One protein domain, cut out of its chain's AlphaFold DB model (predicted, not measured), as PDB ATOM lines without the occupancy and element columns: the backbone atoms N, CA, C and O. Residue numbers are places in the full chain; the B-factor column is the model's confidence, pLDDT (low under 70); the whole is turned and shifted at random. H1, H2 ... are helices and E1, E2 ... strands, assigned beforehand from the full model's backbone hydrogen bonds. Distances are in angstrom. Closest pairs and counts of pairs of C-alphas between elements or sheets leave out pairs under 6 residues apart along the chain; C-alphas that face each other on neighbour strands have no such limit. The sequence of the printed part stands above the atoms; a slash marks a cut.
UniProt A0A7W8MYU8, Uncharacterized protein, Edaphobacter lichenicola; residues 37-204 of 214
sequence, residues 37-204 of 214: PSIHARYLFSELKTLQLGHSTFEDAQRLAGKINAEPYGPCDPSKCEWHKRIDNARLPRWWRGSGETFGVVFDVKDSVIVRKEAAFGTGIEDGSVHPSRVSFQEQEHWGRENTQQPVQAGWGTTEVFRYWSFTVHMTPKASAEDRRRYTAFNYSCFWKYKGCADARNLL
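This is residues 37 to 204 of the 214 residues of an uncharacterized protein of Edaphobacter lichenicola (UniProt A0A7W8MYU8). One twisted wall of six strands has two helices, H1 and H2, one beyond the other along E2 on one face, while no named helix covers the other face. The small H3 grazes the sheet near E6, and H4, off the sheet, meets the first residues of H1. The printed part has 168 residues, with four named helices and six named strands in the order H1 H2 E1 E2 E3 E4 E5 E6 H3 H4. The sheet's order is E1 E2 E3 E4 E6 E5, mixed, and the class is mixed, helices and strands, in two layers, H1 and H2 on one face of the sheet. It is compact, with a radius of gyration of the C-alphas of 16.1 A and spans of 44 by 35 by 29 A.

Start at H1, residues 37 to 48, which forms a helical hairpin with H2, residues 58 to 68; they only just touch, with 3 pairs of C-alphas within 8 A, the closest being Leu 44 and Ile 68 at 7.0 A, at a shallow tilt of 14 degrees, opposite ways. Next come E1, residues 80 to 88, E2, 101 to 110, E3, 113 to 123, and E4, 133 to 140, a meander, each strand the antiparallel neighbour of the one before and each consecutive pair a hairpin. Look for N 85 and O 105 at 2.9 A, N 106 and O 118 at 2.9 A, and N 119 and O 137 at 2.9 A, within hydrogen-bond range. H1 and H2 are on the same face, at heights over the sheet of 9.3 A and 9.2 A, along E2 at 10 and 6 degrees on the local plane. E5, residues 152 to 157, forms an antiparallel hairpin with E6, residues 166 to 171 (N 170 and O 153, 2.8 A), and E6 is parallel to E4 (N 169 and O 136, 2.8 A). H3, residues 177 to 183, only grazes the sheet with residues 179 to 183; the C-alphas of Val 169 and Tyr 183 are its closest to E6, 7.3 A. H4, residues 188 to 192, is not on the sheet and only just touches H1, with 3 pairs of C-alphas within 8 A and residues 37 to 38 of H1 alone; the closest C-alphas are those of Ser 38 and Tyr 188, 6.3 A. Every O i to N i+4 pair is within hydrogen-bond range in H1, H2 and H3; H4 has 0 of 1, but 2 of 2 O i to N i+3 pairs.

Find C-alpha 37 at (346.181, 334.232, 289.157), where H1 begins its 16.5 A; H2 measures 15.3 A. E1 and E2 each span 26.1 A, E3 31.4 A from C-alpha 113 at (356.535, 331.242, 261.231), and E4 22.3 A. E5 spans 15.8 A, E6 15.9 A, H3 10.2 A and H4 8.2 A, ending at C-alpha 192, (348.250, 330.484, 298.036).

The two C-alphas farthest apart, those of Asp 111 and Tyr 194, are 46.1 A apart, and the printed part has no cut. The links H2 to E1, E1 to E2 and E4 to E5 are long. The mean pLDDT of the printed part is 78.9, and you find it under 70 at residues 89 to 102, 123 to 133, 142 to 149 and 192 to 198.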
ATOM      1  N   PRO A  37     344.859 334.100 289.783       73.75
ATOM      2  CA  PRO A  37     346.181 334.232 289.157       73.75
ATOM      3  C   PRO A  37     346.719 332.904 288.646       73.75
ATOM      4  O   PRO A  37     347.243 332.807 287.543       73.75
ATOM      5  N   SER A  38     346.560 331.850 289.440       74.06
ATOM      6  CA  SER A  38     347.092 330.535 289.106       74.06
ATOM      7  C   SER A  38     346.278 329.832 288.032       74.06
ATOM      8  O   SER A  38     346.841 329.107 287.212       74.06
ATOM      9  N   ILE A  39     344.963 330.062 288.009       81.25
ATOM     10  CA  ILE A  39     344.104 329.605 286.917       81.25
ATOM     11  C   ILE A  39     344.509 330.309 285.618       81.25
ATOM     12  O   ILE A  39     344.724 329.640 284.611       81.25
ATOM     13  N   HIS A  40     344.689 331.631 285.644       81.94
ATOM     14  CA  HIS A  40     345.113 332.391 284.468       81.94
ATOM     15  C   HIS A  40     346.513 332.025 283.978       81.94
ATOM     16  O   HIS A  40     346.705 331.861 282.777       81.94
ATOM     17  N   ALA A  41     347.471 331.831 284.881       78.56
ATOM     18  CA  ALA A  41     348.803 331.340 284.551       78.56
ATOM     19  C   ALA A  41     348.747 330.008 283.792       78.56
ATOM     20  O   ALA A  41     349.330 329.864 282.717       78.56
ATOM     21  N   ARG A  42     347.991 329.041 284.328       82.19
ATOM     22  CA  ARG A  42     347.795 327.733 283.689       82.19
ATOM     23  C   ARG A  42     347.104 327.858 282.339       82.19
ATOM     24  O   ARG A  42     347.510 327.181 281.399       82.19
ATOM     25  N   TYR A  43     346.095 328.720 282.247       88.38
ATOM     26  CA  TYR A  43     345.391 328.999 281.004       88.38
ATOM     27  C   TYR A  43     346.348 329.544 279.939       88.38
ATOM     28  O   TYR A  43     346.516 328.895 278.911       88.38
ATOM     29  N   LEU A  44     347.064 330.645 280.203       88.12
ATOM     30  CA  LEU A  44     348.007 331.225 279.237       88.12
ATOM     31  C   LEU A  44     349.077 330.221 278.803       88.12
ATOM     32  O   LEU A  44     349.389 330.118 277.619       88.12
ATOM     33  N   PHE A  45     349.600 329.439 279.746       85.38
ATOM     34  CA  PHE A  45     350.580 328.410 279.433       85.38
ATOM     35  C   PHE A  45     350.002 327.297 278.545       85.38
ATOM     36  O   PHE A  45     350.666 326.826 277.623       85.38
ATOM     37  N   SER A  46     348.759 326.875 278.796       88.31
ATOM     38  CA  SER A  46     348.073 325.884 277.958       88.31
ATOM     39  C   SER A  46     347.783 326.411 276.554       88.31
ATOM     40  O   SER A  46     347.943 325.678 275.582       88.31
ATOM     41  N   GLU A  47     347.448 327.692 276.442       92.62
ATOM     42  CA  GLU A  47     347.201 328.369 275.175       92.62
ATOM     43  C   GLU A  47     348.488 328.493 274.352       92.62
ATOM     44  O   GLU A  47     348.496 328.189 273.162       92.62
ATOM     45  N   LEU A  48     349.622 328.800 274.991       90.81
ATOM     46  CA  LEU A  48     350.929 328.859 274.331       90.81
ATOM     47  C   LEU A  48     351.366 327.505 273.737       90.81
ATOM     48  O   LEU A  48     352.079 327.468 272.735       90.81
ATOM     49  N   LYS A  49     350.922 326.376 274.312       89.44
ATOM     50  CA  LYS A  49     351.200 325.030 273.769       89.44
ATOM     51  C   LYS A  49     350.522 324.764 272.426       89.44
ATOM     52  O   LYS A  49     350.931 323.831 271.741       89.44
ATOM     53  N   THR A  50     349.507 325.546 272.057       92.44
ATOM     54  CA  THR A  50     348.842 325.411 270.754       92.44
ATOM     55  C   THR A  50     349.739 325.862 269.600       92.44
ATOM     56  O   THR A  50     349.568 325.380 268.485       92.44
ATOM     57  N   LEU A  51     350.732 326.717 269.874       92.19
ATOM     58  CA  LEU A  51     351.729 327.132 268.895       92.19
ATOM     59  C   LEU A  51     352.868 326.116 268.805       92.19
ATOM     60  O   LEU A  51     353.502 325.751 269.803       92.19
ATOM     61  N   GLN A  52     353.174 325.706 267.582       91.56
ATOM     62  CA  GLN A  52     354.264 324.800 267.251       91.56
ATOM     63  C   GLN A  52     355.373 325.583 266.548       91.56
ATOM     64  O   GLN A  52     355.130 326.251 265.543       91.56
ATOM     65  N   LEU A  53     356.593 325.503 267.085       89.94
ATOM     66  CA  LEU A  53     357.755 326.157 266.478       89.94
ATOM     67  C   LEU A  53     357.984 325.618 265.062       89.94
ATOM     68  O   LEU A  53     357.895 324.408 264.854       89.94
ATOM     69  N   GLY A  54     358.259 326.509 264.110       89.00
ATOM     70  CA  GLY A  54     358.505 326.170 262.704       89.00
ATOM     71  C   GLY A  54     357.278 325.688 261.917       89.00
ATOM     72  O   GLY A  54     357.391 325.450 260.719       89.00
ATOM     73  N   HIS A  55     356.113 325.553 262.560       92.38
ATOM     74  CA  HIS A  55     354.891 325.042 261.929       92.38
ATOM     75  C   HIS A  55     353.717 326.021 262.010       92.38
ATOM     76  O   HIS A  55     352.981 326.162 261.039       92.38
ATOM     77  N   SER A  56     353.526 326.690 263.150       94.88
ATOM     78  CA  SER A  56     352.466 327.692 263.309       94.88
ATOM     79  C   SER A  56     352.795 328.976 262.556       94.88
ATOM     80  O   SER A  56     353.941 329.433 262.584       94.88
ATOM     81  N   THR A  57     351.781 329.565 261.921       96.62
ATOM     82  CA  THR A  57     351.942 330.747 261.059       96.62
ATOM     83  C   THR A  57     351.741 332.066 261.810       96.62
ATOM     84  O   THR A  57     351.339 332.090 262.979       96.62
ATOM     85  N   PHE A  58     351.974 333.189 261.123       96.19
ATOM     86  CA  PHE A  58     351.622 334.524 261.611       96.19
ATOM     87  C   PHE A  58     350.133 334.645 261.975       96.19
ATOM     88  O   PHE A  58     349.792 335.217 263.008       96.19
ATOM     89  N   GLU A  59     349.235 334.065 261.181       97.62
ATOM     90  CA  GLU A  59     347.792 334.098 261.431       97.62
ATOM     91  C   GLU A  59     347.410 333.297 262.681       97.62
ATOM     92  O   GLU A  59     346.537 333.722 263.442       97.62
ATOM     93  N   ASP A  60     348.067 332.159 262.926       97.31
ATOM     94  CA  ASP A  60     347.886 331.399 264.168       97.31
ATOM     95  C   ASP A  60     348.362 332.207 265.380       97.31
ATOM     96  O   ASP A  60     347.671 332.257 266.403       97.31
ATOM     97  N   ALA A  61     349.503 332.891 265.244       96.06
ATOM     98  CA  ALA A  61     350.046 333.787 266.257       96.06
ATOM     99  C   ALA A  61     349.077 334.936 266.570       96.06
ATOM    100  O   ALA A  61     348.748 335.178 267.731       96.06
ATOM    101  N   GLN A  62     348.550 335.597 265.537       97.25
ATOM    102  CA  GLN A  62     347.597 336.695 265.667       97.25
ATOM    103  C   GLN A  62     346.269 336.226 266.281       97.25
ATOM    104  O   GLN A  62     345.702 336.914 267.135       97.25
ATOM    105  N   ARG A  63     345.782 335.035 265.902       97.62
ATOM    106  CA  ARG A  63     344.591 334.418 266.508       97.62
ATOM    107  C   ARG A  63     344.804 334.171 267.999       97.62
ATOM    108  O   ARG A  63     343.927 334.503 268.799       97.62
ATOM    109  N   LEU A  64     345.957 333.615 268.379       96.94
ATOM    110  CA  LEU A  64     346.298 333.414 269.784       96.94
ATOM    111  C   LEU A  64     346.396 334.751 270.523       96.94
ATOM    112  O   LEU A  64     345.806 334.890 271.592       96.94
ATOM    113  N   ALA A  65     347.090 335.733 269.944       96.31
ATOM    114  CA  ALA A  65     347.261 337.057 270.526       96.31
ATOM    115  C   ALA A  65     345.909 337.709 270.835       96.31
ATOM    116  O   ALA A  65     345.687 338.147 271.963       96.31
ATOM    117  N   GLY A  66     344.969 337.672 269.885       96.88
ATOM    118  CA  GLY A  66     343.598 338.130 270.106       96.88
ATOM    119  C   GLY A  66     342.887 337.351 271.217       96.88
ATOM    120  O   GLY A  66     342.276 337.951 272.097       96.88
ATOM    121  N   LYS A  67     343.020 336.018 271.242       96.31
ATOM    122  CA  LYS A  67     342.391 335.154 272.257       96.31
ATOM    123  C   LYS A  67     342.866 335.451 273.683       96.31
ATOM    124  O   LYS A  67     342.062 335.405 274.615       96.31
ATOM    125  N   ILE A  68     344.157 335.725 273.875       94.19
ATOM    126  CA  ILE A  68     344.732 335.991 275.206       94.19
ATOM    127  C   ILE A  68     344.880 337.485 275.519       94.19
ATOM    128  O   ILE A  68     345.378 337.843 276.591       94.19
ATOM    129  N   ASN A  69     344.427 338.359 274.615       94.88
ATOM    130  CA  ASN A  69     344.637 339.805 274.671       94.88
ATOM    131  C   ASN A  69     346.126 340.163 274.862       94.88
ATOM    132  O   ASN A  69     346.456 340.914 275.786       94.88
ATOM    133  N   ALA A  70     347.012 339.541 274.078       94.19
ATOM    134  CA  ALA A  70     348.426 339.900 274.002       94.19
ATOM    135  C   ALA A  70     348.615 341.095 273.067       94.19
ATOM    136  O   ALA A  70     347.954 341.200 272.035       94.19
ATOM    137  N   GLU A  71     349.547 341.968 273.420       94.69
ATOM    138  CA  GLU A  71     349.847 343.184 272.674       94.69
ATOM    139  C   GLU A  71     351.173 343.019 271.925       94.69
ATOM    140  O   GLU A  71     352.095 342.391 272.458       94.69
ATOM    141  N   PRO A  72     351.290 343.537 270.692       95.06
ATOM    142  CA  PRO A  72     352.548 343.510 269.968       95.06
ATOM    143  C   PRO A  72     353.573 344.433 270.636       95.06
ATOM    144  O   PRO A  72     353.270 345.567 271.013       95.06
ATOM    145  N   TYR A  73     354.806 343.959 270.747       90.44
ATOM    146  CA  TYR A  73     355.942 344.745 271.190       90.44
ATOM    147  C   TYR A  73     356.617 345.402 269.978       90.44
ATOM    148  O   TYR A  73     357.462 344.810 269.308       90.44
ATOM    149  N   GLY A  74     356.226 346.646 269.682       90.44
ATOM    150  CA  GLY A  74     356.740 347.406 268.536       90.44
ATOM    151  C   GLY A  74     356.018 347.101 267.212       90.44
ATOM    152  O   GLY A  74     354.877 346.632 267.231       90.44
ATOM    153  N   PRO A  75     356.637 347.419 266.053       90.94
ATOM    154  CA  PRO A  75     356.078 347.096 264.741       90.94
ATOM    155  C   PRO A  75     355.842 345.591 264.594       90.94
ATOM    156  O   PRO A  75     356.695 344.791 264.976       90.94
ATOM    157  N   CYS A  76     354.689 345.224 264.042       94.81
ATOM    158  CA  CYS A  76     354.252 343.839 263.939       94.81
ATOM    159  C   CYS A  76     353.736 343.557 262.533       94.81
ATOM    160  O   CYS A  76     352.697 344.085 262.128       94.81
ATOM    161  N   ASP A  77     354.459 342.713 261.809       95.44
ATOM    162  CA  ASP A  77     354.080 342.212 260.493       95.44
ATOM    163  C   ASP A  77     354.567 340.755 260.322       95.44
ATOM    164  O   ASP A  77     355.244 340.222 261.210       95.44
ATOM    165  N   PRO A  78     354.225 340.071 259.214       94.88
ATOM    166  CA  PRO A  78     354.634 338.685 259.009       94.88
ATOM    167  C   PRO A  78     356.153 338.467 258.968       94.88
ATOM    168  O   PRO A  78     356.612 337.375 259.292       94.88
ATOM    169  N   SER A  79     356.960 339.473 258.614       94.06
ATOM    170  CA  SER A  79     358.422 339.333 258.603       94.06
ATOM    171  C   SER A  79     358.993 339.241 260.017       94.06
ATOM    172  O   SER A  79     359.922 338.467 260.263       94.06
ATOM    173  N   LYS A  80     358.419 340.004 260.955       94.56
ATOM    174  CA  LYS A  80     358.801 340.007 262.362       94.56
ATOM    175  C   LYS A  80     357.669 340.554 263.223       94.56
ATOM    176  O   LYS A  80     357.207 341.677 263.029       94.56
ATOM    177  N   CYS A  81     357.297 339.796 264.245       95.38
ATOM    178  CA  CYS A  81     356.430 340.291 265.303       95.38
ATOM    179  C   CYS A  81     356.705 339.563 266.616       95.38
ATOM    180  O   CYS A  81     357.019 338.377 266.621       95.38
ATOM    181  N   GLU A  82     356.576 340.280 267.724       95.56
ATOM    182  CA  GLU A  82     356.707 339.762 269.082       95.56
ATOM    183  C   GLU A  82     355.455 340.180 269.854       95.56
ATOM    184  O   GLU A  82     355.100 341.356 269.856       95.56
ATOM    185  N   TRP A  83     354.755 339.231 270.478       95.88
ATOM    186  CA  TRP A  83     353.559 339.514 271.278       95.88
ATOM    187  C   TRP A  83     353.787 339.214 272.738       95.88
ATOM    188  O   TRP A  83     354.296 338.152 273.089       95.88
ATOM    189  N   HIS A  84     353.349 340.128 273.595       92.38
ATOM    190  CA  HIS A  84     353.486 340.029 275.036       92.38
ATOM    191  C   HIS A  84     352.111 339.992 275.692       92.38
ATOM    192  O   HIS A  84     351.270 340.868 275.484       92.38
ATOM    193  N   LYS A  85     351.904 339.022 276.579       91.38
ATOM    194  CA  LYS A  85     350.863 339.120 277.600       91.38
ATOM    195  C   LYS A  85     351.513 339.074 278.963       91.38
ATOM    196  O   LYS A  85     352.070 338.049 279.332       91.38
ATOM    197  N   ARG A  86     351.403 340.166 279.716       83.25
ATOM    198  CA  ARG A  86     351.880 340.272 281.098       83.25
ATOM    199  C   ARG A  86     350.702 340.438 282.044       83.25
ATOM    200  O   ARG A  86     349.737 341.138 281.725       83.25
ATOM    201  N   ILE A  87     350.773 339.782 283.198       77.62
ATOM    202  CA  ILE A  87     349.827 339.965 284.295       77.62
ATOM    203  C   ILE A  87     350.615 340.346 285.548       77.62
ATOM    204  O   ILE A  87     351.393 339.561 286.093       77.62
ATOM    205  N   ASP A  88     350.409 341.580 285.996       70.81
ATOM    206  CA  ASP A  88     351.043 342.140 287.186       70.81
ATOM    207  C   ASP A  88     350.319 341.687 288.470       70.81
ATOM    208  O   ASP A  88     349.084 341.674 288.544       70.81
ATOM    209  N   ASN A  89     351.098 341.351 289.504       62.78
ATOM    210  CA  ASN A  89     350.632 341.129 290.872       62.78
ATOM    211  C   ASN A  89     350.043 342.389 291.527       62.78
ATOM    212  O   ASN A  89     349.416 342.262 292.573       62.78
ATOM    213  N   ALA A  90     350.221 343.602 290.986       57.09
ATOM    214  CA  ALA A  90     349.770 344.847 291.624       57.09
ATOM    215  C   ALA A  90     348.265 344.875 291.953       57.09
ATOM    216  O   ALA A  90     347.838 345.579 292.872       57.09
ATOM    217  N   ARG A  91     347.455 344.099 291.216       51.22
ATOM    218  CA  ARG A  91     346.010 343.942 291.452       51.22
ATOM    219  C   ARG A  91     345.650 342.769 292.365       51.22
ATOM    220  O   ARG A  91     344.464 342.556 292.617       51.22
ATOM    221  N   LEU A  92     346.634 342.009 292.840       53.75
ATOM    222  CA  LEU A  92     346.466 340.946 293.824       53.75
ATOM    223  C   LEU A  92     346.622 341.523 295.230       53.75
ATOM    224  O   LEU A  92     347.291 342.541 295.429       53.75
ATOM    225  N   PRO A  93     345.949 340.946 296.231       51.41
ATOM    226  CA  PRO A  93     345.792 341.644 297.486       51.41
ATOM    227  C   PRO A  93     347.123 341.669 298.263       51.41
ATOM    228  O   PRO A  93     347.771 340.649 298.482       51.41
ATOM    229  N   ARG A  94     347.515 342.881 298.686       48.78
ATOM    230  CA  ARG A  94     348.843 343.313 299.187       48.78
ATOM    231  C   ARG A  94     349.394 342.635 300.456       48.78
ATOM    232  O   ARG A  94     350.387 343.088 301.012       48.78
ATOM    233  N   TRP A  95     348.798 341.552 300.949       46.38
ATOM    234  CA  TRP A  95     349.299 340.798 302.117       46.38
ATOM    235  C   TRP A  95     350.509 339.905 301.780       46.38
ATOM    236  O   TRP A  95     350.988 339.122 302.599       46.38
ATOM    237  N   TRP A  96     351.037 340.086 300.573       45.75
ATOM    238  CA  TRP A  96     352.136 339.380 299.951       45.75
ATOM    239  C   TRP A  96     353.179 340.445 299.624       45.75
ATOM    240  O   TRP A  96     352.910 341.359 298.853       45.75
ATOM    241  N   ARG A  97     354.350 340.399 300.263       43.16
ATOM    242  CA  ARG A  97     355.400 341.433 300.155       43.16
ATOM    243  C   ARG A  97     356.112 341.478 298.783       43.16
ATOM    244  O   ARG A  97     357.249 341.921 298.714       43.16
ATOM    245  N   GLY A  98     355.468 341.037 297.705       46.16
ATOM    246  CA  GLY A  98     355.988 341.134 296.342       46.16
ATOM    247  C   GLY A  98     354.933 341.713 295.402       46.16
ATOM    248  O   GLY A  98     353.967 341.036 295.072       46.16
ATOM    249  N   SER A  99     355.110 342.964 294.984       46.91
ATOM    250  CA  SER A  99     354.436 343.571 293.824       46.91
ATOM    251  C   SER A  99     355.251 343.307 292.546       46.91
ATOM    252  O   SER A  99     356.458 343.151 292.670       46.91
ATOM    253  N   GLY A 100     354.613 343.244 291.363       50.00
ATOM    254  CA  GLY A 100     355.221 343.131 290.016       50.00
ATOM    255  C   GLY A 100     354.894 341.851 289.223       50.00
ATOM    256  O   GLY A 100     353.975 341.131 289.606       50.00
ATOM    257  N   GLU A 101     355.570 341.570 288.093       52.88
ATOM    258  CA  GLU A 101     355.172 340.523 287.117       52.88
ATOM    259  C   GLU A 101     354.897 339.171 287.788       52.88
ATOM    260  O   GLU A 101     355.815 338.529 288.282       52.88
ATOM    261  N   THR A 102     353.641 338.716 287.779       66.19
ATOM    262  CA  THR A 102     353.279 337.398 288.327       66.19
ATOM    263  C   THR A 102     353.510 336.300 287.307       66.19
ATOM    264  O   THR A 102     354.031 335.232 287.632       66.19
ATOM    265  N   PHE A 103     353.162 336.582 286.054       77.62
ATOM    266  CA  PHE A 103     353.432 335.714 284.926       77.62
ATOM    267  C   PHE A 103     353.282 336.472 283.611       77.62
ATOM    268  O   PHE A 103     352.497 337.420 283.495       77.62
ATOM    269  N   GLY A 104     354.023 336.025 282.606       84.62
ATOM    270  CA  GLY A 104     353.914 336.525 281.252       84.62
ATOM    271  C   GLY A 104     354.169 335.435 280.225       84.62
ATOM    272  O   GLY A 104     354.851 334.449 280.502       84.62
ATOM    273  N   VAL A 105     353.603 335.615 279.039       89.88
ATOM    274  CA  VAL A 105     353.944 334.822 277.858       89.88
ATOM    275  C   VAL A 105     354.418 335.745 276.750       89.88
ATOM    276  O   VAL A 105     353.875 336.839 276.572       89.88
ATOM    277  N   VAL A 106     355.432 335.287 276.027       91.06
ATOM    278  CA  VAL A 106     355.978 335.943 274.842       91.06
ATOM    279  C   VAL A 106     356.039 334.924 273.716       91.06
ATOM    280  O   VAL A 106     356.321 333.752 273.951       91.06
ATOM    281  N   PHE A 107     355.744 335.336 272.494       93.81
ATOM    282  CA  PHE A 107     355.978 334.502 271.324       93.81
ATOM    283  C   PHE A 107     356.293 335.363 270.114       93.81
ATOM    284  O   PHE A 107     355.730 336.447 269.944       93.81
ATOM    285  N   ASP A 108     357.177 334.832 269.276       93.31
ATOM    286  CA  ASP A 108     357.746 335.561 268.155       93.31
ATOM    287  C   ASP A 108     357.428 334.858 266.852       93.31
ATOM    288  O   ASP A 108     357.597 333.638 266.731       93.31
ATOM    289  N   VAL A 109     357.081 335.663 265.858       93.25
ATOM    290  CA  VAL A 109     357.077 335.281 264.454       93.25
ATOM    291  C   VAL A 109     358.288 335.889 263.770       93.25
ATOM    292  O   VAL A 109     358.618 337.058 263.980       93.25
ATOM    293  N   LYS A 110     358.921 335.092 262.918       93.06
ATOM    294  CA  LYS A 110     359.898 335.552 261.941       93.06
ATOM    295  C   LYS A 110     359.641 334.828 260.628       93.06
ATOM    296  O   LYS A 110     359.409 333.624 260.649       93.06
ATOM    297  N   ASP A 111     359.679 335.551 259.514       94.25
ATOM    298  CA  ASP A 111     359.444 334.986 258.178       94.25
ATOM    299  C   ASP A 111     358.131 334.165 258.117       94.25
ATOM    300  O   ASP A 111     358.071 333.057 257.587       94.25
ATOM    301  N   SER A 112     357.070 334.717 258.713       93.69
ATOM    302  CA  SER A 112     355.712 334.165 258.827       93.69
ATOM    303  C   SER A 112     355.555 332.888 259.656       93.69
ATOM    304  O   SER A 112     354.455 332.333 259.687       93.69
ATOM    305  N   VAL A 113     356.591 332.431 260.365       94.75
ATOM    306  CA  VAL A 113     356.535 331.242 261.231       94.75
ATOM    307  C   VAL A 113     356.893 331.559 262.679       94.75
ATOM    308  O   VAL A 113     357.719 332.428 262.958       94.75
ATOM    309  N   ILE A 114     356.285 330.842 263.626       92.81
ATOM    310  CA  ILE A 114     356.656 330.951 265.041       92.81
ATOM    311  C   ILE A 114     358.078 330.420 265.246       92.81
ATOM    312  O   ILE A 114     358.351 329.245 264.990       92.81
ATOM    313  N   VAL A 115     358.958 331.253 265.799       91.62
ATOM    314  CA  VAL A 115     360.365 330.897 266.059       91.62
ATOM    315  C   VAL A 115     360.717 330.829 267.537       91.62
ATOM    316  O   VAL A 115     361.632 330.091 267.902       91.62
ATOM    317  N   ARG A 116     359.989 331.546 268.398       92.00
ATOM    318  CA  ARG A 116     360.199 331.541 269.850       92.00
ATOM    319  C   ARG A 116     358.866 331.508 270.578       92.00
ATOM    320  O   ARG A 116     357.903 332.152 270.168       92.00
ATOM    321  N   LYS A 117     358.844 330.789 271.694       93.06
ATOM    322  CA  LYS A 117     357.811 330.876 272.726       93.06
ATOM    323  C   LYS A 117     358.494 330.986 274.072       93.06
ATOM    324  O   LYS A 117     359.458 330.275 274.337       93.06
ATOM    325  N   GLU A 118     357.962 331.822 274.936       89.88
ATOM    326  CA  GLU A 118     358.449 332.001 276.286       89.88
ATOM    327  C   GLU A 118     357.276 332.076 277.259       89.88
ATOM    328  O   GLU A 118     356.269 332.732 276.998       89.88
ATOM    329  N   ALA A 119     357.412 331.404 278.394       87.62
ATOM    330  CA  ALA A 119     356.553 331.588 279.549       87.62
ATOM    331  C   ALA A 119     357.437 331.937 280.741       87.62
ATOM    332  O   ALA A 119     358.374 331.208 281.060       87.62
ATOM    333  N   ALA A 120     357.136 333.042 281.403       83.19
ATOM    334  CA  ALA A 120     357.883 333.519 282.547       83.19
ATOM    335  C   ALA A 120     356.974 333.676 283.761       83.19
ATOM    336  O   ALA A 120     355.825 334.095 283.645       83.19
ATOM    337  N   PHE A 121     357.522 333.372 284.929       79.19
ATOM    338  CA  PHE A 121     356.914 333.577 286.234       79.19
ATOM    339  C   PHE A 121     357.902 334.345 287.096       79.19
ATOM    340  O   PHE A 121     359.070 333.969 287.176       79.19
ATOM    341  N   GLY A 122     357.454 335.418 287.729       70.81
ATOM    342  CA  GLY A 122     358.314 336.276 288.529       70.81
ATOM    343  C   GLY A 122     357.644 336.692 289.826       70.81
ATOM    344  O   GLY A 122     356.445 336.508 290.040       70.81
ATOM    345  N   THR A 123     358.453 337.256 290.708       63.47
ATOM    346  CA  THR A 123     358.009 338.060 291.847       63.47
ATOM    347  C   THR A 123     358.948 339.246 291.945       63.47
ATOM    348  O   THR A 123     360.137 338.982 291.901       63.47
ATOM    349  N   GLY A 124     358.487 340.494 292.086       58.09
ATOM    350  CA  GLY A 124     359.373 341.660 292.285       58.09
ATOM    351  C   GLY A 124     358.960 342.901 291.488       58.09
ATOM    352  O   GLY A 124     358.364 342.754 290.427       58.09
ATOM    353  N   ILE A 125     359.241 344.105 292.010       52.19
ATOM    354  CA  ILE A 125     358.644 345.381 291.565       52.19
ATOM    355  C   ILE A 125     359.295 345.891 290.267       52.19
ATOM    356  O   ILE A 125     360.518 345.914 290.148       52.19
ATOM    357  N   GLU A 126     358.477 346.336 289.303       48.12
ATOM    358  CA  GLU A 126     358.924 346.902 288.013       48.12
ATOM    359  C   GLU A 126     359.541 348.315 288.148       48.12
ATOM    360  O   GLU A 126     360.132 348.829 287.205       48.12
ATOM    361  N   ASP A 127     359.474 348.936 289.333       48.16
ATOM    362  CA  ASP A 127     359.996 350.286 289.605       48.16
ATOM    363  C   ASP A 127     361.519 350.339 289.849       48.16
ATOM    364  O   ASP A 127     362.067 351.388 290.189       48.16
ATOM    365  N   GLY A 128     362.214 349.210 289.684       46.12
ATOM    366  CA  GLY A 128     363.657 349.105 289.890       46.12
ATOM    367  C   GLY A 128     364.070 348.907 291.352       46.12
ATOM    368  O   GLY A 128     365.242 348.629 291.608       46.12
ATOM    369  N   SER A 129     363.134 348.946 292.311       49.12
ATOM    370  CA  SER A 129     363.378 348.533 293.696       49.12
ATOM    371  C   SER A 129     363.291 347.005 293.825       49.12
ATOM    372  O   SER A 129     362.366 346.416 294.368       49.12
ATOM    373  N   VAL A 130     364.295 346.368 293.222       50.66
ATOM    374  CA  VAL A 130     364.936 345.107 293.607       50.66
ATOM    375  C   VAL A 130     364.028 344.030 294.222       50.66
ATOM    376  O   VAL A 130     363.654 344.125 295.384       50.66
ATOM    377  N   HIS A 131     363.784 342.955 293.460       58.22
ATOM    378  CA  HIS A 131     364.035 341.539 293.817       58.22
ATOM    379  C   HIS A 131     363.294 340.606 292.830       58.22
ATOM    380  O   HIS A 131     362.231 340.118 293.194       58.22
ATOM    381  N   PRO A 132     363.779 340.287 291.618       56.66
ATOM    382  CA  PRO A 132     363.218 339.214 290.828       56.66
ATOM    383  C   PRO A 132     363.997 337.936 291.095       56.66
ATOM    384  O   PRO A 132     365.162 337.802 290.744       56.66
ATOM    385  N   SER A 133     363.325 336.986 291.726       59.81
ATOM    386  CA  SER A 133     363.545 335.600 291.366       59.81
ATOM    387  C   SER A 133     362.561 335.337 290.225       59.81
ATOM    388  O   SER A 133     361.354 335.542 290.389       59.81
ATOM    389  N   ARG A 134     363.063 334.990 289.039       74.06
ATOM    390  CA  ARG A 134     362.245 334.686 287.851       74.06
ATOM    391  C   ARG A 134     362.494 333.256 287.411       74.06
ATOM    392  O   ARG A 134     363.635 332.818 287.390       74.06
ATOM    393  N   VAL A 135     361.446 332.554 287.011       77.31
ATOM    394  CA  VAL A 135     361.531 331.302 286.264       77.31
ATOM    395  C   VAL A 135     361.097 331.596 284.837       77.31
ATOM    396  O   VAL A 135     359.965 332.022 284.632       77.31
ATOM    397  N   SER A 136     361.980 331.410 283.860       83.31
ATOM    398  CA  SER A 136     361.638 331.516 282.440       83.31
ATOM    399  C   SER A 136     361.781 330.163 281.754       83.31
ATOM    400  O   SER A 136     362.741 329.430 281.979       83.31
ATOM    401  N   PHE A 137     360.803 329.838 280.925       83.81
ATOM    402  CA  PHE A 137     360.803 328.716 280.011       83.81
ATOM    403  C   PHE A 137     360.808 329.280 278.599       83.81
ATOM    404  O   PHE A 137     359.827 329.901 278.204       83.81
ATOM    405  N   GLN A 138     361.872 329.046 277.843       87.19
ATOM    406  CA  GLN A 138     362.023 329.512 276.472       87.19
ATOM    407  C   GLN A 138     362.200 328.317 275.537       87.19
ATOM    408  O   GLN A 138     363.167 327.568 275.650       87.19
ATOM    409  N   GLU A 139     361.288 328.161 274.583       85.94
ATOM    410  CA  GLU A 139     361.409 327.211 273.481       85.94
ATOM    411  C   GLU A 139     361.779 327.986 272.209       85.94
ATOM    412  O   GLU A 139     361.057 328.903 271.810       85.94
ATOM    413  N   GLN A 140     362.896 327.632 271.571       84.62
ATOM    414  CA  GLN A 140     363.375 328.260 270.335       84.62
ATOM    415  C   GLN A 140     364.183 327.259 269.501       84.62
ATOM    416  O   GLN A 140     364.843 326.382 270.054       84.62
ATOM    417  N   GLU A 141     364.144 327.381 268.170       74.56
ATOM    418  CA  GLU A 141     364.829 326.451 267.257       74.56
ATOM    419  C   GLU A 141     366.358 326.422 267.445       74.56
ATOM    420  O   GLU A 141     366.956 325.349 267.449       74.56
ATOM    421  N   HIS A 142     366.968 327.589 267.669       69.94
ATOM    422  CA  HIS A 142     368.400 327.760 267.915       69.94
ATOM    423  C   HIS A 142     368.619 328.662 269.131       69.94
ATOM    424  O   HIS A 142     367.893 329.643 269.313       69.94
ATOM    425  N   TRP A 143     369.630 328.368 269.948       61.59
ATOM    426  CA  TRP A 143     369.981 329.194 271.103       61.59
ATOM    427  C   TRP A 143     371.245 330.005 270.811       61.59
ATOM    428  O   TRP A 143     372.350 329.480 270.837       61.59
ATOM    429  N   GLY A 144     371.104 331.306 270.558       57.78
ATOM    430  CA  GLY A 144     372.257 332.209 270.456       57.78
ATOM    431  C   GLY A 144     373.338 331.771 269.448       57.78
ATOM    432  O   GLY A 144     373.046 331.173 268.416       57.78
ATOM    433  N   ARG A 145     374.598 332.140 269.724       43.38
ATOM    434  CA  ARG A 145     375.766 331.830 268.870       43.38
ATOM    435  C   ARG A 145     376.387 330.457 269.140       43.38
ATOM    436  O   ARG A 145     377.269 330.047 268.391       43.38
ATOM    437  N   GLU A 146     375.966 329.765 270.193       46.66
ATOM    438  CA  GLU A 146     376.535 328.477 270.570       46.66
ATOM    439  C   GLU A 146     375.604 327.361 270.114       46.66
ATOM    440  O   GLU A 146     374.449 327.276 270.513       46.66
ATOM    441  N   ASN A 147     376.125 326.506 269.239       49.44
ATOM    442  CA  ASN A 147     375.442 325.330 268.724       49.44
ATOM    443  C   ASN A 147     375.358 324.291 269.857       49.44
ATOM    444  O   ASN A 147     376.158 323.356 269.925       49.44
ATOM    445  N   THR A 148     374.474 324.510 270.831       55.97
ATOM    446  CA  THR A 148     374.320 323.610 271.970       55.97
ATOM    447  C   THR A 148     373.818 322.258 271.474       55.97
ATOM    448  O   THR A 148     372.762 322.134 270.861       55.97
ATOM    449  N   GLN A 149     374.600 321.205 271.732       62.31
ATOM    450  CA  GLN A 149     374.243 319.834 271.345       62.31
ATOM    451  C   GLN A 149     373.050 319.281 272.140       62.31
ATOM    452  O   GLN A 149     372.449 318.285 271.738       62.31
ATOM    453  N   GLN A 150     372.718 319.894 273.279       79.69
ATOM    454  CA  GLN A 150     371.703 319.386 274.194       79.69
ATOM    455  C   GLN A 150     370.319 319.966 273.873       79.69
ATOM    456  O   GLN A 150     370.183 321.180 273.744       79.69
ATOM    457  N   PRO A 151     369.266 319.129 273.807       82.94
ATOM    458  CA  PRO A 151     367.909 319.603 273.547       82.94
ATOM    459  C   PRO A 151     367.329 320.528 274.625       82.94
ATOM    460  O   PRO A 151     366.366 321.243 274.337       82.94
ATOM    461  N   VAL A 152     367.884 320.485 275.844       85.69
ATOM    462  CA  VAL A 152     367.446 321.247 277.020       85.69
ATOM    463  C   VAL A 152     368.649 321.716 277.833       85.69
ATOM    464  O   VAL A 152     369.569 320.942 278.075       85.69
ATOM    465  N   GLN A 153     368.616 322.968 278.282       84.62
ATOM    466  CA  GLN A 153     369.571 323.547 279.219       84.62
ATOM    467  C   GLN A 153     368.793 324.324 280.264       84.62
ATOM    468  O   GLN A 153     367.961 325.164 279.936       84.62
ATOM    469  N   ALA A 154     369.066 324.037 281.528       85.19
ATOM    470  CA  ALA A 154     368.418 324.700 282.641       85.19
ATOM    471  C   ALA A 154     369.458 325.125 283.670       85.19
ATOM    472  O   ALA A 154     370.431 324.407 283.899       85.19
ATOM    473  N   GLY A 155     369.263 326.279 284.299       82.25
ATOM    474  CA  GLY A 155     370.198 326.738 285.315       82.25
ATOM    475  C   GLY A 155     369.826 328.060 285.959       82.25
ATOM    476  O   GLY A 155     368.977 328.806 285.470       82.25
ATOM    477  N   TRP A 156     370.497 328.332 287.076       82.88
ATOM    478  CA  TRP A 156     370.421 329.607 287.773       82.88
ATOM    479  C   TRP A 156     371.413 330.608 287.185       82.88
ATOM    480  O   TRP A 156     372.610 330.352 287.112       82.88
ATOM    481  N   GLY A 157     370.901 331.778 286.828       78.94
ATOM    482  CA  GLY A 157     371.659 333.005 286.682       78.94
ATOM    483  C   GLY A 157     371.904 333.632 288.051       78.94
ATOM    484  O   GLY A 157     371.008 333.695 288.901       78.94
ATOM    485  N   THR A 158     373.127 334.108 288.242       80.44
ATOM    486  CA  THR A 158     373.578 334.815 289.440       80.44
ATOM    487  C   THR A 158     373.997 336.230 289.071       80.44
ATOM    488  O   THR A 158     374.574 336.444 288.007       80.44
ATOM    489  N   THR A 159     373.762 337.186 289.958       77.50
ATOM    490  CA  THR A 159     374.337 338.534 289.872       77.50
ATOM    491  C   THR A 159     375.222 338.782 291.090       77.50
ATOM    492  O   THR A 159     375.225 337.984 292.027       77.50
ATOM    493  N   GLU A 160     375.946 339.901 291.111       77.50
ATOM    494  CA  GLU A 160     376.760 340.302 292.269       77.50
ATOM    495  C   GLU A 160     375.939 340.410 293.566       77.50
ATOM    496  O   GLU A 160     376.455 340.177 294.656       77.50
ATOM    497  N   VAL A 161     374.646 340.731 293.450       73.88
ATOM    498  CA  VAL A 161     373.743 340.959 294.588       73.88
ATOM    499  C   VAL A 161     372.861 339.738 294.876       73.88
ATOM    500  O   VAL A 161     372.457 339.517 296.017       73.88
ATOM    501  N   PHE A 162     372.565 338.915 293.865       70.56
ATOM    502  CA  PHE A 162     371.613 337.811 293.979       70.56
ATOM    503  C   PHE A 162     372.210 336.486 293.530       70.56
ATOM    504  O   PHE A 162     372.402 336.233 292.342       70.56
ATOM    505  N   ARG A 163     372.370 335.570 294.492       73.44
ATOM    506  CA  ARG A 163     372.737 334.172 294.219       73.44
ATOM    507  C   ARG A 163     371.678 333.418 293.401       73.44
ATOM    508  O   ARG A 163     372.014 332.441 292.748       73.44
ATOM    509  N   TYR A 164     370.417 333.849 293.435       73.75
ATOM    510  CA  TYR A 164     369.306 333.221 292.710       73.75
ATOM    511  C   TYR A 164     368.473 334.288 292.002       73.75
ATOM    512  O   TYR A 164     367.365 334.615 292.427       73.75
ATOM    513  N   TRP A 165     369.046 334.866 290.946       74.44
ATOM    514  CA  TRP A 165     368.401 335.927 290.174       74.44
ATOM    515  C   TRP A 165     367.347 335.368 289.213       74.44
ATOM    516  O   TRP A 165     366.185 335.758 289.226       74.44
ATOM    517  N   SER A 166     367.715 334.391 288.390       80.69
ATOM    518  CA  SER A 166     366.784 333.831 287.409       80.69
ATOM    519  C   SER A 166     367.065 332.365 287.169       80.69
ATOM    520  O   SER A 166     368.199 332.004 286.898       80.69
ATOM    521  N   PHE A 167     366.048 331.521 287.213       83.88
ATOM    522  CA  PHE A 167     366.131 330.178 286.675       83.88
ATOM    523  C   PHE A 167     365.600 330.192 285.247       83.88
ATOM    524  O   PHE A 167     364.434 330.518 285.025       83.88
ATOM    525  N   THR A 168     366.433 329.835 284.281       85.12
ATOM    526  CA  THR A 168     366.013 329.781 282.879       85.12
ATOM    527  C   THR A 168     366.113 328.359 282.378       85.12
ATOM    528  O   THR A 168     367.108 327.683 282.624       85.12
ATOM    529  N   VAL A 169     365.076 327.919 281.675       87.00
ATOM    530  CA  VAL A 169     365.043 326.674 280.920       87.00
ATOM    531  C   VAL A 169     364.974 327.030 279.447       87.00
ATOM    532  O   VAL A 169     363.953 327.524 278.975       87.00
ATOM    533  N   HIS A 170     366.046 326.753 278.722       87.31
ATOM    534  CA  HIS A 170     366.067 326.791 277.272       87.31
ATOM    535  C   HIS A 170     365.751 325.396 276.733       87.31
ATOM    536  O   HIS A 170     366.312 324.395 277.182       87.31
ATOM    537  N   MET A 171     364.831 325.327 275.776       87.81
ATOM    538  CA  MET A 171     364.455 324.111 275.066       87.81
ATOM    539  C   MET A 171     364.512 324.328 273.561       87.81
ATOM    540  O   MET A 171     364.160 325.388 273.047       87.81
ATOM    541  N   THR A 172     364.938 323.295 272.848       88.00
ATOM    542  CA  THR A 172     364.781 323.205 271.394       88.00
ATOM    543  C   THR A 172     363.517 322.407 271.063       88.00
ATOM    544  O   THR A 172     363.028 321.650 271.912       88.00
ATOM    545  N   PRO A 173     363.018 322.456 269.813       84.25
ATOM    546  CA  PRO A 173     361.964 321.550 269.354       84.25
ATOM    547  C   PRO A 173     362.275 320.060 269.593       84.25
ATOM    548  O   PRO A 173     361.353 319.259 269.747       84.25
ATOM    549  N   LYS A 174     363.562 319.688 269.684       87.31
ATOM    550  CA  LYS A 174     364.029 318.311 269.911       87.31
ATOM    551  C   LYS A 174     363.930 317.840 271.368       87.31
ATOM    552  O   LYS A 174     364.217 316.674 271.621       87.31
ATOM    553  N   ALA A 175     363.566 318.705 272.322       86.69
ATOM    554  CA  ALA A 175     363.359 318.298 273.713       86.69
ATOM    555  C   ALA A 175     362.349 317.140 273.793       86.69
ATOM    556  O   ALA A 175     361.430 317.056 272.974       86.69
ATOM    557  N   SER A 176     362.490 316.234 274.760       89.12
ATOM    558  CA  SER A 176     361.544 315.122 274.893       89.12
ATOM    559  C   SER A 176     360.204 315.587 275.485       89.12
ATOM    560  O   SER A 176     360.077 316.678 276.054       89.12
ATOM    561  N   ALA A 177     359.159 314.763 275.366       87.81
ATOM    562  CA  ALA A 177     357.898 315.016 276.068       87.81
ATOM    563  C   ALA A 177     358.083 314.985 277.597       87.81
ATOM    564  O   ALA A 177     357.425 315.741 278.316       87.81
ATOM    565  N   GLU A 178     358.999 314.145 278.088       87.56
ATOM    566  CA  GLU A 178     359.347 314.064 279.503       87.56
ATOM    567  C   GLU A 178     360.041 315.336 279.988       87.56
ATOM    568  O   GLU A 178     359.635 315.872 281.017       87.56
ATOM    569  N   ASP A 179     360.990 315.881 279.222       86.94
ATOM    570  CA  ASP A 179     361.629 317.157 279.548       86.94
ATOM    571  C   ASP A 179     360.592 318.272 279.640       86.94
ATOM    572  O   ASP A 179     360.491 318.965 280.656       86.94
ATOM    573  N   ARG A 180     359.743 318.412 278.613       84.94
ATOM    574  CA  ARG A 180     358.666 319.407 278.629       84.94
ATOM    575  C   ARG A 180     357.758 319.214 279.837       84.94
ATOM    576  O   ARG A 180     357.386 320.199 280.464       84.94
ATOM    577  N   ARG A 181     357.413 317.975 280.211       85.56
ATOM    578  CA  ARG A 181     356.614 317.704 281.419       85.56
ATOM    579  C   ARG A 181     357.357 318.139 282.682       85.56
ATOM    580  O   ARG A 181     356.769 318.821 283.512       85.56
ATOM    581  N   ARG A 182     358.628 317.759 282.818       84.56
ATOM    582  CA  ARG A 182     359.483 318.001 283.987       84.56
ATOM    583  C   ARG A 182     359.661 319.491 284.252       84.56
ATOM    584  O   ARG A 182     359.332 319.962 285.334       84.56
ATOM    585  N   TYR A 183     360.095 320.243 283.248       81.75
ATOM    586  CA  TYR A 183     360.425 321.662 283.402       81.75
ATOM    587  C   TYR A 183     359.210 322.595 283.404       81.75
ATOM    588  O   TYR A 183     359.354 323.782 283.674       81.75
ATOM    589  N   THR A 184     358.010 322.070 283.135       79.38
ATOM    590  CA  THR A 184     356.756 322.846 283.169       79.38
ATOM    591  C   THR A 184     355.821 322.415 284.302       79.38
ATOM    592  O   THR A 184     354.718 322.950 284.445       79.38
ATOM    593  N   ALA A 185     356.264 321.478 285.150       82.81
ATOM    594  CA  ALA A 185     355.562 321.019 286.345       82.81
ATOM    595  C   ALA A 185     355.681 322.028 287.503       82.81
ATOM    596  O   ALA A 185     356.106 321.687 288.608       82.81
ATOM    597  N   PHE A 186     355.320 323.285 287.245       78.69
ATOM    598  CA  PHE A 186     355.433 324.351 288.232       78.69
ATOM    599  C   PHE A 186     354.585 324.070 289.470       78.69
ATOM    600  O   PHE A 186     353.421 323.650 289.399       78.69
ATOM    601  N   ASN A 187     355.157 324.377 290.625       78.38
ATOM    602  CA  ASN A 187     354.455 324.360 291.887       78.38
ATOM    603  C   ASN A 187     353.622 325.637 292.038       78.38
ATOM    604  O   ASN A 187     353.946 326.539 292.808       78.38
ATOM    605  N   TYR A 188     352.479 325.673 291.353       75.81
ATOM    606  CA  TYR A 188     351.502 326.753 291.509       75.81
ATOM    607  C   TYR A 188     351.042 326.912 292.968       75.81
ATOM    608  O   TYR A 188     350.503 327.955 293.320       75.81
ATOM    609  N   SER A 189     351.296 325.923 293.844       75.06
ATOM    610  CA  SER A 189     350.848 325.987 295.229       75.06
ATOM    611  C   SER A 189     351.452 327.037 296.120       75.06
ATOM    612  O   SER A 189     350.862 327.400 297.139       75.06
ATOM    613  N   CYS A 190     352.584 327.598 295.721       73.25
ATOM    614  CA  CYS A 190     353.131 328.724 296.448       73.25
ATOM    615  C   CYS A 190     352.278 329.997 296.303       73.25
ATOM    616  O   CYS A 190     352.303 330.814 297.219       73.25
ATOM    617  N   PHE A 191     351.451 330.139 295.256       71.38
ATOM    618  CA  PHE A 191     350.592 331.319 295.063       71.38
ATOM    619  C   PHE A 191     349.491 331.470 296.124       71.38
ATOM    620  O   PHE A 191     348.874 332.525 296.201       71.38
ATOM    621  N   TRP A 192     349.253 330.452 296.960       67.62
ATOM    622  CA  TRP A 192     348.250 330.484 298.036       67.62
ATOM    623  C   TRP A 192     348.812 330.307 299.455       67.62
ATOM    624  O   TRP A 192     348.067 330.393 300.430       67.62
ATOM    625  N   LYS A 193     350.127 330.113 299.612       69.25
ATOM    626  CA  LYS A 193     350.783 330.083 300.931       69.25
ATOM    627  C   LYS A 193     350.996 331.486 301.496       69.25
ATOM    628  O   LYS A 193     351.487 332.352 300.791       69.25
ATOM    629  N   TYR A 194     350.754 331.691 302.792       62.91
ATOM    630  CA  TYR A 194     351.093 332.947 303.475       62.91
ATOM    631  C   TYR A 194     352.492 333.457 303.065       62.91
ATOM    632  O   TYR A 194     353.471 332.724 303.198       62.91
ATOM    633  N   LYS A 195     352.551 334.708 302.583       62.53
ATOM    634  CA  LYS A 195     353.708 335.430 302.010       62.53
ATOM    635  C   LYS A 195     354.117 335.170 300.562       62.53
ATOM    636  O   LYS A 195     354.919 335.978 300.100       62.53
ATOM    637  N   GLY A 196     353.661 334.152 299.838       66.62
ATOM    638  CA  GLY A 196     354.196 333.999 298.476       66.62
ATOM    639  C   GLY A 196     354.657 332.651 298.023       66.62
ATOM    640  O   GLY A 196     355.199 331.855 298.787       66.62
ATOM    641  N   CYS A 197     354.778 332.610 296.702       69.56
ATOM    642  CA  CYS A 197     356.056 332.302 296.075       69.56
ATOM    643  C   CYS A 197     357.091 333.398 296.408       69.56
ATOM    644  O   CYS A 197     357.532 334.110 295.526       69.56
ATOM    645  N   ALA A 198     357.484 333.570 297.677       67.25
ATOM    646  CA  ALA A 198     358.427 334.628 298.091       67.25
ATOM    647  C   ALA A 198     359.835 334.496 297.465       67.25
ATOM    648  O   ALA A 198     360.688 335.358 297.640       67.25
ATOM    649  N   ASP A 199     360.068 333.381 296.779       71.38
ATOM    650  CA  ASP A 199     361.276 332.991 296.073       71.38
ATOM    651  C   ASP A 199     360.817 332.133 294.888       71.38
ATOM    652  O   ASP A 199     359.945 331.272 295.072       71.38
ATOM    653  N   ALA A 200     361.363 332.332 293.688       71.00
ATOM    654  CA  ALA A 200     360.929 331.582 292.514       71.00
ATOM    655  C   ALA A 200     361.409 330.127 292.532       71.00
ATOM    656  O   ALA A 200     360.834 329.292 291.840       71.00
ATOM    657  N   ARG A 201     362.340 329.762 293.425       76.88
ATOM    658  CA  ARG A 201     362.590 328.356 293.785       76.88
ATOM    659  C   ARG A 201     361.321 327.647 294.248       76.88
ATOM    660  O   ARG A 201     361.157 326.466 293.981       76.88
ATOM    661  N   ASN A 202     360.395 328.362 294.891       76.69
ATOM    662  CA  ASN A 202     359.126 327.783 295.334       76.69
ATOM    663  C   ASN A 202     358.165 327.472 294.177       76.69
ATOM    664  O   ASN A 202     357.239 326.688 294.387       76.69
ATOM    665  N   LEU A 203     358.365 328.088 293.003       75.94
ATOM    666  CA  LEU A 203     357.614 327.814 291.774       75.94
ATOM    667  C   LEU A 203     358.166 326.609 291.015       75.94
ATOM    668  O   LEU A 203     357.433 325.998 290.237       75.94
ATOM    669  N   LEU A 204     359.437 326.269 291.221       78.19
ATOM    670  CA  LEU A 204     360.050 325.129 290.558       78.19
ATOM    671  C   LEU A 204     359.445 323.804 291.053       78.19
ATOM    672  O   LEU A 204     358.957 323.726 292.186       78.19
TER     673      LEU A 204